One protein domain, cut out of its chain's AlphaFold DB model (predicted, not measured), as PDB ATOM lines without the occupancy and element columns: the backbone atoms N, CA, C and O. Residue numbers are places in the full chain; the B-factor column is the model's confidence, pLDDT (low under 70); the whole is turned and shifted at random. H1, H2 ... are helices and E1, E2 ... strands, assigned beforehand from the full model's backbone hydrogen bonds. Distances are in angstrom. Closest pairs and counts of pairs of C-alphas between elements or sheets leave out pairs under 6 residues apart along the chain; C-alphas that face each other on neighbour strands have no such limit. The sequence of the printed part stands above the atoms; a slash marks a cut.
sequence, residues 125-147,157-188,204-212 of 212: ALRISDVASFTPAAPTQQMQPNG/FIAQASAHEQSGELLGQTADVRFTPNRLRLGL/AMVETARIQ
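AT A GLANCE: This is residues 125 to 147, 157 to 188 and 204 to 212 of the 212 residues of an uncharacterized protein of Cryobacterium sp. Hh14 (UniProt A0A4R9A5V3). This is a long, loosely built rod of two small sheets set one after the other along its length: a three-stranded sheet of E3, E4 and E5 toward one end and a narrow two-stranded ribbon of E1 and E2 toward the other. The short helix H1 only grazes the larger sheet. The printed part has 64 residues with one named helix and five named strands, in the order H1, E1, E2, E3, E4, E5. The sheets, ordered E3 - E4 - E5 and E1 - E2, are antiparallel, and the class is mostly strand. The whole is loose, with a radius of gyration of the C-alphas of 15.2 A and spans of 50 by 18 by 18 A.

IN THESE COORDINATES: In the larger sheet, E3 is residues 164 to 170, 17.1 A from first to last C-alpha; E4 is residues 173 to 180, 22.3 A, the longest strand by residues; and E5 is residues 206 to 211, 16.5 A, ending with C-alpha 211 at (263.896, 196.630, 171.794). In the smaller sheet, E1 is residues 140 to 144, 13.8 A, beginning with C-alpha 140 at (282.299, 207.401, 192.032), and E2 is residues 157 to 160, 10.2 A. H1 is residues 128 to 131, 5.5 A, beginning with C-alpha 128 at (256.237, 199.668, 185.803).

HOW THE PARTS SIT: E4 is the inner strand of the larger sheet, which is only just strongly twisted, with C-alphas up to 4.1 A off its best plane. E3 and E4 form a hairpin, their directions at 153 degrees; N 166 and O 177 are within hydrogen-bond range at 2.9 A. E5 is an edge strand antiparallel to E4 at 156 degrees, with N 210 and O 176 within range at 3.3 A. H1 is on this sheet but only grazes it, with residues 130 to 131; its closest C-alphas to E3 are those of Asp 130 and Leu 170, 6.6 A apart. H1 is too short for any O i to N i+4 pair, and its one O i to N i+3 pair is not within range. E1 and E2 are antiparallel at 153 degrees, with N 142 and O 158 within range at 2.8 A. E2 is apart from E3.

THE WHOLE: The C-alphas farthest apart are those of Ala 125 and Pro 145, 51.8 A. Residues 148 to 156 are not printed, a gap of 10.9 A between C-alphas 147 and 157; residues 189 to 203 are not printed, a gap of 18.5 A between C-alphas 188 and 204. Of the links that are printed whole, E2 to E3 and E3 to E4 are tight, and H1 to E1 is short. Mean pLDDT of the printed part is 71.5; residues 125 to 133, 169 to 174, 188 and 204 to 212 are under 70.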
ATOM      1  N   ALA A 125     251.838 192.283 179.252       55.03
ATOM      2  CA  ALA A 125     251.558 193.689 179.503       55.03
ATOM      3  C   ALA A 125     252.743 194.330 180.241       55.03
ATOM      4  O   ALA A 125     253.130 193.836 181.300       55.03
ATOM      5  N   LEU A 126     253.277 195.438 179.714       57.09
ATOM      6  CA  LEU A 126     254.385 196.179 180.327       57.09
ATOM      7  C   LEU A 126     253.965 196.733 181.684       57.09
ATOM      8  O   LEU A 126     253.097 197.608 181.765       57.09
ATOM      9  N   ARG A 127     254.586 196.238 182.759       54.81
ATOM     10  CA  ARG A 127     254.385 196.776 184.105       54.81
ATOM     11  C   ARG A 127     255.536 197.704 184.470       54.81
ATOM     12  O   ARG A 127     256.685 197.492 184.103       54.81
ATOM     13  N   ILE A 128     255.232 198.727 185.270       58.22
ATOM     14  CA  ILE A 128     256.237 199.668 185.803       58.22
ATOM     15  C   ILE A 128     257.317 198.927 186.612       58.22
ATOM     16  O   ILE A 128     258.463 199.364 186.652       58.22
ATOM     17  N   SER A 129     256.968 197.789 187.221       59.53
ATOM     18  CA  SER A 129     257.909 196.902 187.911       59.53
ATOM     19  C   SER A 129     259.027 196.383 187.011       59.53
ATOM     20  O   SER A 129     260.140 196.192 187.490       59.53
ATOM     21  N   ASP A 130     258.739 196.180 185.728       59.31
ATOM     22  CA  ASP A 130     259.651 195.511 184.804       59.31
ATOM     23  C   ASP A 130     260.764 196.485 184.398       59.31
ATOM     24  O   ASP A 130     261.941 196.137 184.416       59.31
ATOM     25  N   VAL A 131     260.407 197.756 184.183       65.56
ATOM     26  CA  VAL A 131     261.359 198.855 183.945       65.56
ATOM     27  C   VAL A 131     262.131 199.214 185.223       65.56
ATOM     28  O   VAL A 131     263.328 199.476 185.178       65.56
ATOM     29  N   ALA A 132     261.481 199.166 186.392       65.12
ATOM     30  CA  ALA A 132     262.111 199.503 187.673       65.12
ATOM     31  C   ALA A 132     263.224 198.531 188.113       65.12
ATOM     32  O   ALA A 132     263.970 198.845 189.043       65.12
ATOM     33  N   SER A 133     263.331 197.362 187.474       68.81
ATOM     34  CA  SER A 133     264.387 196.380 187.739       68.81
ATOM     35  C   SER A 133     265.757 196.801 187.189       68.81
ATOM     36  O   SER A 133     266.791 196.364 187.701       68.81
ATOM     37  N   PHE A 134     265.784 197.692 186.193       76.94
ATOM     38  CA  PHE A 134     267.017 198.223 185.626       76.94
ATOM     39  C   PHE A 134     267.493 199.403 186.467       76.94
ATOM     40  O   PHE A 134     266.834 200.439 186.564       76.94
ATOM     41  N   THR A 135     268.662 199.257 187.089       80.00
ATOM     42  CA  THR A 135     269.237 200.308 187.929       80.00
ATOM     43  C   THR A 135     270.598 200.740 187.409       80.00
ATOM     44  O   THR A 135     271.444 199.894 187.117       80.00
ATOM     45  N   PRO A 136     270.861 202.050 187.339       81.19
ATOM     46  CA  PRO A 136     272.142 202.553 186.882       81.19
ATOM     47  C   PRO A 136     273.261 202.253 187.883       81.19
ATOM     48  O   PRO A 136     273.045 202.245 189.099       81.19
ATOM     49  N   ALA A 137     274.486 202.111 187.373       83.56
ATOM     50  CA  ALA A 137     275.676 202.016 188.206       83.56
ATOM     51  C   ALA A 137     275.853 203.268 189.087       83.56
ATOM     52  O   ALA A 137     275.587 204.403 188.672       83.56
ATOM     53  N   ALA A 138     276.322 203.058 190.319       83.81
ATOM     54  CA  ALA A 138     276.593 204.150 191.244       83.81
ATOM     55  C   ALA A 138     277.778 205.004 190.746       83.81
ATOM     56  O   ALA A 138     278.803 204.450 190.342       83.81
ATOM     57  N   PRO A 139     277.683 206.345 190.797       84.25
ATOM     58  CA  PRO A 139     278.803 207.215 190.460       84.25
ATOM     59  C   PRO A 139     279.906 207.121 191.521       84.25
ATOM     60  O   PRO A 139     279.635 206.877 192.700       84.25
ATOM     61  N   THR A 140     281.149 207.383 191.121       86.62
ATOM     62  CA  THR A 140     282.299 207.401 192.032       86.62
ATOM     63  C   THR A 140     282.650 208.831 192.440       86.62
ATOM     64  O   THR A 140     282.415 209.799 191.712       86.62
ATOM     65  N   GLN A 141     283.212 208.978 193.641       86.44
ATOM     66  CA  GLN A 141     283.659 210.261 194.172       86.44
ATOM     67  C   GLN A 141     285.057 210.119 194.772       86.44
ATOM     68  O   GLN A 141     285.323 209.196 195.539       86.44
ATOM     69  N   GLN A 142     285.932 211.063 194.443       88.06
ATOM     70  CA  GLN A 142     287.302 211.148 194.937       88.06
ATOM     71  C   GLN A 142     287.605 212.564 195.440       88.06
ATOM     72  O   GLN A 142     286.912 213.531 195.109       88.06
ATOM     73  N   MET A 143     288.637 212.688 196.273       88.62
ATOM     74  CA  MET A 143     289.092 213.953 196.849       88.62
ATOM     75  C   MET A 143     290.616 214.014 196.806       88.62
ATOM     76  O   MET A 143     291.260 213.001 197.045       88.62
ATOM     77  N   GLN A 144     291.178 215.193 196.540       86.31
ATOM     78  CA  GLN A 144     292.622 215.429 196.586       86.31
ATOM     79  C   GLN A 144     292.938 216.575 197.564       86.31
ATOM     80  O   GLN A 144     292.434 217.682 197.341       86.31
ATOM     81  N   PRO A 145     293.773 216.350 198.603       88.19
ATOM     82  CA  PRO A 145     294.511 215.113 198.911       88.19
ATOM     83  C   PRO A 145     293.631 213.934 199.363       88.19
ATOM     84  O   PRO A 145     292.573 214.124 199.956       88.19
ATOM     85  N   ASN A 146     294.069 212.700 199.087       85.25
ATOM     86  CA  ASN A 146     293.279 211.495 199.360       85.25
ATOM     87  C   ASN A 146     293.045 211.298 200.863       85.25
ATOM     88  O   ASN A 146     293.963 210.949 201.598       85.25
ATOM     89  N   GLY A 147     291.798 211.455 201.309       81.38
ATOM     90  CA  GLY A 147     291.384 211.110 202.675       81.38
ATOM     91  C   GLY A 147     291.736 212.140 203.752       81.38
ATOM     92  O   GLY A 147     291.370 211.936 204.906       81.38
ATOM     93  N   PHE A 157     287.404 218.126 194.897       87.12
ATOM     94  CA  PHE A 157     286.442 217.028 194.911       87.12
ATOM     95  C   PHE A 157     286.064 216.701 193.474       87.12
ATOM     96  O   PHE A 157     285.577 217.563 192.744       87.12
ATOM     97  N   ILE A 158     286.290 215.455 193.083       86.81
ATOM     98  CA  ILE A 158     286.074 214.966 191.726       86.81
ATOM     99  C   ILE A 158     284.958 213.932 191.811       86.81
ATOM    100  O   ILE A 158     285.010 213.026 192.640       86.81
ATOM    101  N   ALA A 159     283.933 214.075 190.981       87.75
ATOM    102  CA  ALA A 159     282.877 213.082 190.862       87.75
ATOM    103  C   ALA A 159     282.823 212.602 189.414       87.75
ATOM    104  O   ALA A 159     282.857 213.417 188.491       87.75
ATOM    105  N   GLN A 160     282.763 211.288 189.234       84.31
ATOM    106  CA  GLN A 160     282.758 210.644 187.929       84.31
ATOM    107  C   GLN A 160     281.482 209.815 187.782       84.31
ATOM    108  O   GLN A 160     281.055 209.111 188.698       84.31
ATOM    109  N   ALA A 161     280.856 209.928 186.616       86.25
ATOM    110  CA  ALA A 161     279.727 209.114 186.200       86.25
ATOM    111  C   ALA A 161     279.910 208.806 184.714       86.25
ATOM    112  O   ALA A 161     280.194 209.715 183.933       86.25
ATOM    113  N   SER A 162     279.754 207.545 184.332       80.69
ATOM    114  CA  SER A 162     279.848 207.089 182.947       80.69
ATOM    115  C   SER A 162     278.497 206.581 182.460       80.69
ATOM    116  O   SER A 162     277.590 206.334 183.258       80.69
ATOM    117  N   ALA A 163     278.360 206.429 181.142       83.81
ATOM    118  CA  ALA A 163     277.244 205.670 180.599       83.81
ATOM    119  C   ALA A 163     277.318 204.217 181.097       83.81
ATOM    120  O   ALA A 163     278.414 203.676 181.263       83.81
ATOM    121  N   HIS A 164     276.161 203.618 181.359       81.62
ATOM    122  CA  HIS A 164     276.043 202.236 181.815       81.62
ATOM    123  C   HIS A 164     274.996 201.524 180.966       81.62
ATOM    124  O   HIS A 164     273.871 202.008 180.855       81.62
ATOM    125  N   GLU A 165     275.379 200.404 180.365       84.56
ATOM    126  CA  GLU A 165     274.493 199.564 179.566       84.56
ATOM    127  C   GLU A 165     274.191 198.286 180.344       84.56
ATOM    128  O   GLU A 165     275.091 197.667 180.911       84.56
ATOM    129  N   GLN A 166     272.912 197.930 180.409       80.19
ATOM    130  CA  GLN A 166     272.437 196.727 181.072       80.19
ATOM    131  C   GLN A 166     271.540 195.962 180.104       80.19
ATOM    132  O   GLN A 166     270.490 196.462 179.699       80.19
ATOM    133  N   SER A 167     271.957 194.745 179.767       77.62
ATOM    134  CA  SER A 167     271.125 193.788 179.045       77.62
ATOM    135  C   SER A 167     270.222 193.056 180.033       77.62
ATOM    136  O   SER A 167     270.646 192.683 181.133       77.62
ATOM    137  N   GLY A 168     268.969 192.848 179.654       72.94
ATOM    138  CA  GLY A 168     268.014 192.093 180.451       72.94
ATOM    139  C   GLY A 168     266.783 191.730 179.647       72.94
ATOM    140  O   GLY A 168     266.755 191.859 178.426       72.94
ATOM    141  N   GLU A 169     265.764 191.255 180.344       67.12
ATOM    142  CA  GLU A 169     264.517 190.848 179.720       67.12
ATOM    143  C   GLU A 169     263.452 191.916 179.971       67.12
ATOM    144  O   GLU A 169     263.155 192.265 181.115       67.12
ATOM    145  N   LEU A 170     262.884 192.448 178.894       69.25
ATOM    146  CA  LEU A 170     261.738 193.344 178.932       69.25
ATOM    147  C   LEU A 170     260.624 192.665 178.144       69.25
ATOM    148  O   LEU A 170     260.778 192.378 176.962       69.25
ATOM    149  N   LEU A 171     259.499 192.386 178.801       69.38
ATOM    150  CA  LEU A 171     258.351 191.726 178.171       69.38
ATOM    151  C   LEU A 171     258.631 190.326 177.596       69.38
ATOM    152  O   LEU A 171     258.017 189.934 176.605       69.38
ATOM    153  N   GLY A 172     259.536 189.556 178.199       64.19
ATOM    154  CA  GLY A 172     259.887 188.237 177.665       64.19
ATOM    155  C   GLY A 172     260.834 188.286 176.458       64.19
ATOM    156  O   GLY A 172     261.010 187.282 175.772       64.19
ATOM    157  N   GLN A 173     261.381 189.466 176.140       63.34
ATOM    158  CA  GLN A 173     262.327 189.675 175.046       63.34
ATOM    159  C   GLN A 173     263.617 190.311 175.552       63.34
ATOM    160  O   GLN A 173     263.612 191.105 176.495       63.34
ATOM    161  N   THR A 174     264.734 189.970 174.912       68.25
ATOM    162  CA  THR A 174     266.034 190.567 175.211       68.25
ATOM    163  C   THR A 174     266.012 192.053 174.861       68.25
ATOM    164  O   THR A 174     265.689 192.431 173.735       68.25
ATOM    165  N   ALA A 175     266.365 192.896 175.824       74.94
ATOM    166  CA  ALA A 175     266.434 194.340 175.668       74.94
ATOM    167  C   ALA A 175     267.744 194.882 176.241       74.94
ATOM    168  O   ALA A 175     268.223 194.424 177.283       74.94
ATOM    169  N   ASP A 176     268.277 195.907 175.580       72.81
ATOM    170  CA  ASP A 176     269.439 196.656 176.047       72.81
ATOM    171  C   ASP A 176     268.994 198.039 176.535       72.81
ATOM    172  O   ASP A 176     268.386 198.832 175.801       72.81
ATOM    173  N   VAL A 177     269.302 198.335 177.800       78.94
ATOM    174  CA  VAL A 177     268.995 199.617 178.442       78.94
ATOM    175  C   VAL A 177     270.277 200.407 178.624       78.94
ATOM    176  O   VAL A 177     271.226 199.935 179.248       78.94
ATOM    177  N   ARG A 178     270.295 201.647 178.126       82.81
ATOM    178  CA  ARG A 178     271.434 202.556 178.276       82.81
ATOM    179  C   ARG A 178     271.091 203.720 179.192       82.81
ATOM    180  O   ARG A 178     270.253 204.567 178.877       82.81
ATOM    181  N   PHE A 179     271.832 203.826 180.285       79.94
ATOM    182  CA  PHE A 179     271.801 204.958 181.200       79.94
ATOM    183  C   PHE A 179     272.869 205.973 180.809       79.94
ATOM    184  O   PHE A 179     274.055 205.649 180.784       79.94
ATOM    185  N   THR A 180     272.463 207.217 180.539       85.69
ATOM    186  CA  THR A 180     273.400 208.322 180.271       85.69
ATOM    187  C   THR A 180     273.264 209.397 181.356       85.69
ATOM    188  O   THR A 180     272.174 209.955 181.537       85.69
ATOM    189  N   PRO A 181     274.337 209.714 182.106       80.06
ATOM    190  CA  PRO A 181     274.272 210.734 183.144       80.06
ATOM    191  C   PRO A 181     274.092 212.123 182.514       80.06
ATOM    192  O   PRO A 181     274.927 212.573 181.739       80.06
ATOM    193  N   ASN A 182     273.018 212.829 182.877       78.75
ATOM    194  CA  ASN A 182     272.767 214.201 182.408       78.75
ATOM    195  C   ASN A 182     273.230 215.274 183.411       78.75
ATOM    196  O   ASN A 182     273.461 216.425 183.041       78.75
ATOM    197  N   ARG A 183     273.342 214.922 184.699       79.25
ATOM    198  CA  ARG A 183     273.743 215.836 185.768       79.25
ATOM    199  C   ARG A 183     274.238 215.074 186.989       79.25
ATOM    200  O   ARG A 183     273.482 214.348 187.632       79.25
ATOM    201  N   LEU A 184     275.475 215.353 187.383       79.38
ATOM    202  CA  LEU A 184     276.062 214.879 188.633       79.38
ATOM    203  C   LEU A 184     276.097 216.022 189.655       79.38
ATOM    204  O   LEU A 184     276.479 217.147 189.334       79.38
ATOM    205  N   ARG A 185     275.661 215.761 190.892       82.06
ATOM    206  CA  ARG A 185     275.659 216.753 191.977       82.06
ATOM    207  C   ARG A 185     276.465 216.234 193.160       82.06
ATOM    208  O   ARG A 185     276.040 215.284 193.808       82.06
ATOM    209  N   LEU A 186     277.552 216.924 193.506       76.81
ATOM    210  CA  LEU A 186     278.259 216.677 194.761       76.81
ATOM    211  C   LEU A 186     277.451 217.215 195.948       76.81
ATOM    212  O   LEU A 186     277.137 218.406 196.044       76.81
ATOM    213  N   GLY A 187     277.097 216.318 196.864       73.94
ATOM    214  CA  GLY A 187     276.368 216.633 198.086       73.94
ATOM    215  C   GLY A 187     277.290 217.112 199.203       73.94
ATOM    216  O   GLY A 187     277.497 216.392 200.172       73.94
ATOM    217  N   LEU A 188     277.812 218.335 199.118       66.56
ATOM    218  CA  LEU A 188     278.495 218.957 200.257       66.56
ATOM    219  C   LEU A 188     277.437 219.397 201.282       66.56
ATOM    220  O   LEU A 188     276.822 220.458 201.150       66.56
ATOM    221  N   ALA A 204     267.838 213.050 188.215       40.19
ATOM    222  CA  ALA A 204     267.309 212.732 186.898       40.19
ATOM    223  C   ALA A 204     268.360 211.928 186.142       40.19
ATOM    224  O   ALA A 204     269.487 212.380 186.023       40.19
ATOM    225  N   MET A 205     267.988 210.749 185.656       40.69
ATOM    226  CA  MET A 205     268.676 210.090 184.552       40.69
ATOM    227  C   MET A 205     267.746 210.114 183.344       40.69
ATOM    228  O   MET A 205     266.524 210.152 183.510       40.69
ATOM    229  N   VAL A 206     268.335 210.180 182.152       42.97
ATOM    230  CA  VAL A 206     267.624 209.926 180.898       42.97
ATOM    231  C   VAL A 206     267.845 208.455 180.589       42.97
ATOM    232  O   VAL A 206     268.988 207.999 180.542       42.97
ATOM    233  N   GLU A 207     266.746 207.735 180.455       42.91
ATOM    234  CA  GLU A 207     266.713 206.320 180.125       42.91
ATOM    235  C   GLU A 207     266.244 206.195 178.679       42.91
ATOM    236  O   GLU A 207     265.204 206.751 178.313       42.91
ATOM    237  N   THR A 208     267.034 205.503 177.865       42.31
ATOM    238  CA  THR A 208     266.686 205.174 176.484       42.31
ATOM    239  C   THR A 208     266.737 203.657 176.361       42.31
ATOM    240  O   THR A 208     267.808 203.067 176.505       42.31
ATOM    241  N   ALA A 209     265.583 203.032 176.123       35.19
ATOM    242  CA  ALA A 209     265.462 201.593 175.915       35.19
ATOM    243  C   ALA A 209     265.317 201.291 174.418       35.19
ATOM    244  O   ALA A 209     264.560 201.971 173.717       35.19
ATOM    245  N   ARG A 210     266.041 200.275 173.932       41.66
ATOM    246  CA  ARG A 210     265.932 199.779 172.555       41.66
ATOM    247  C   ARG A 210     265.528 198.307 172.597       41.66
ATOM    248  O   ARG A 210     266.213 197.497 173.208       41.66
ATOM    249  N   ILE A 211     264.401 197.997 171.963       33.91
ATOM    250  CA  ILE A 211     263.896 196.630 171.794       33.91
ATOM    251  C   ILE A 211     264.393 196.138 170.429       33.91
ATOM    252  O   ILE A 211     264.349 196.913 169.465       33.91
ATOM    253  N   GLN A 212     264.938 194.920 170.379       45.72
ATOM    254  CA  GLN A 212     265.416 194.277 169.147       45.72
ATOM    255  C   GLN A 212     264.304 193.502 168.446       45.72
ATOM    256  O   GLN A 212     263.464 192.909 169.155       45.72
TER     257      GLN A 212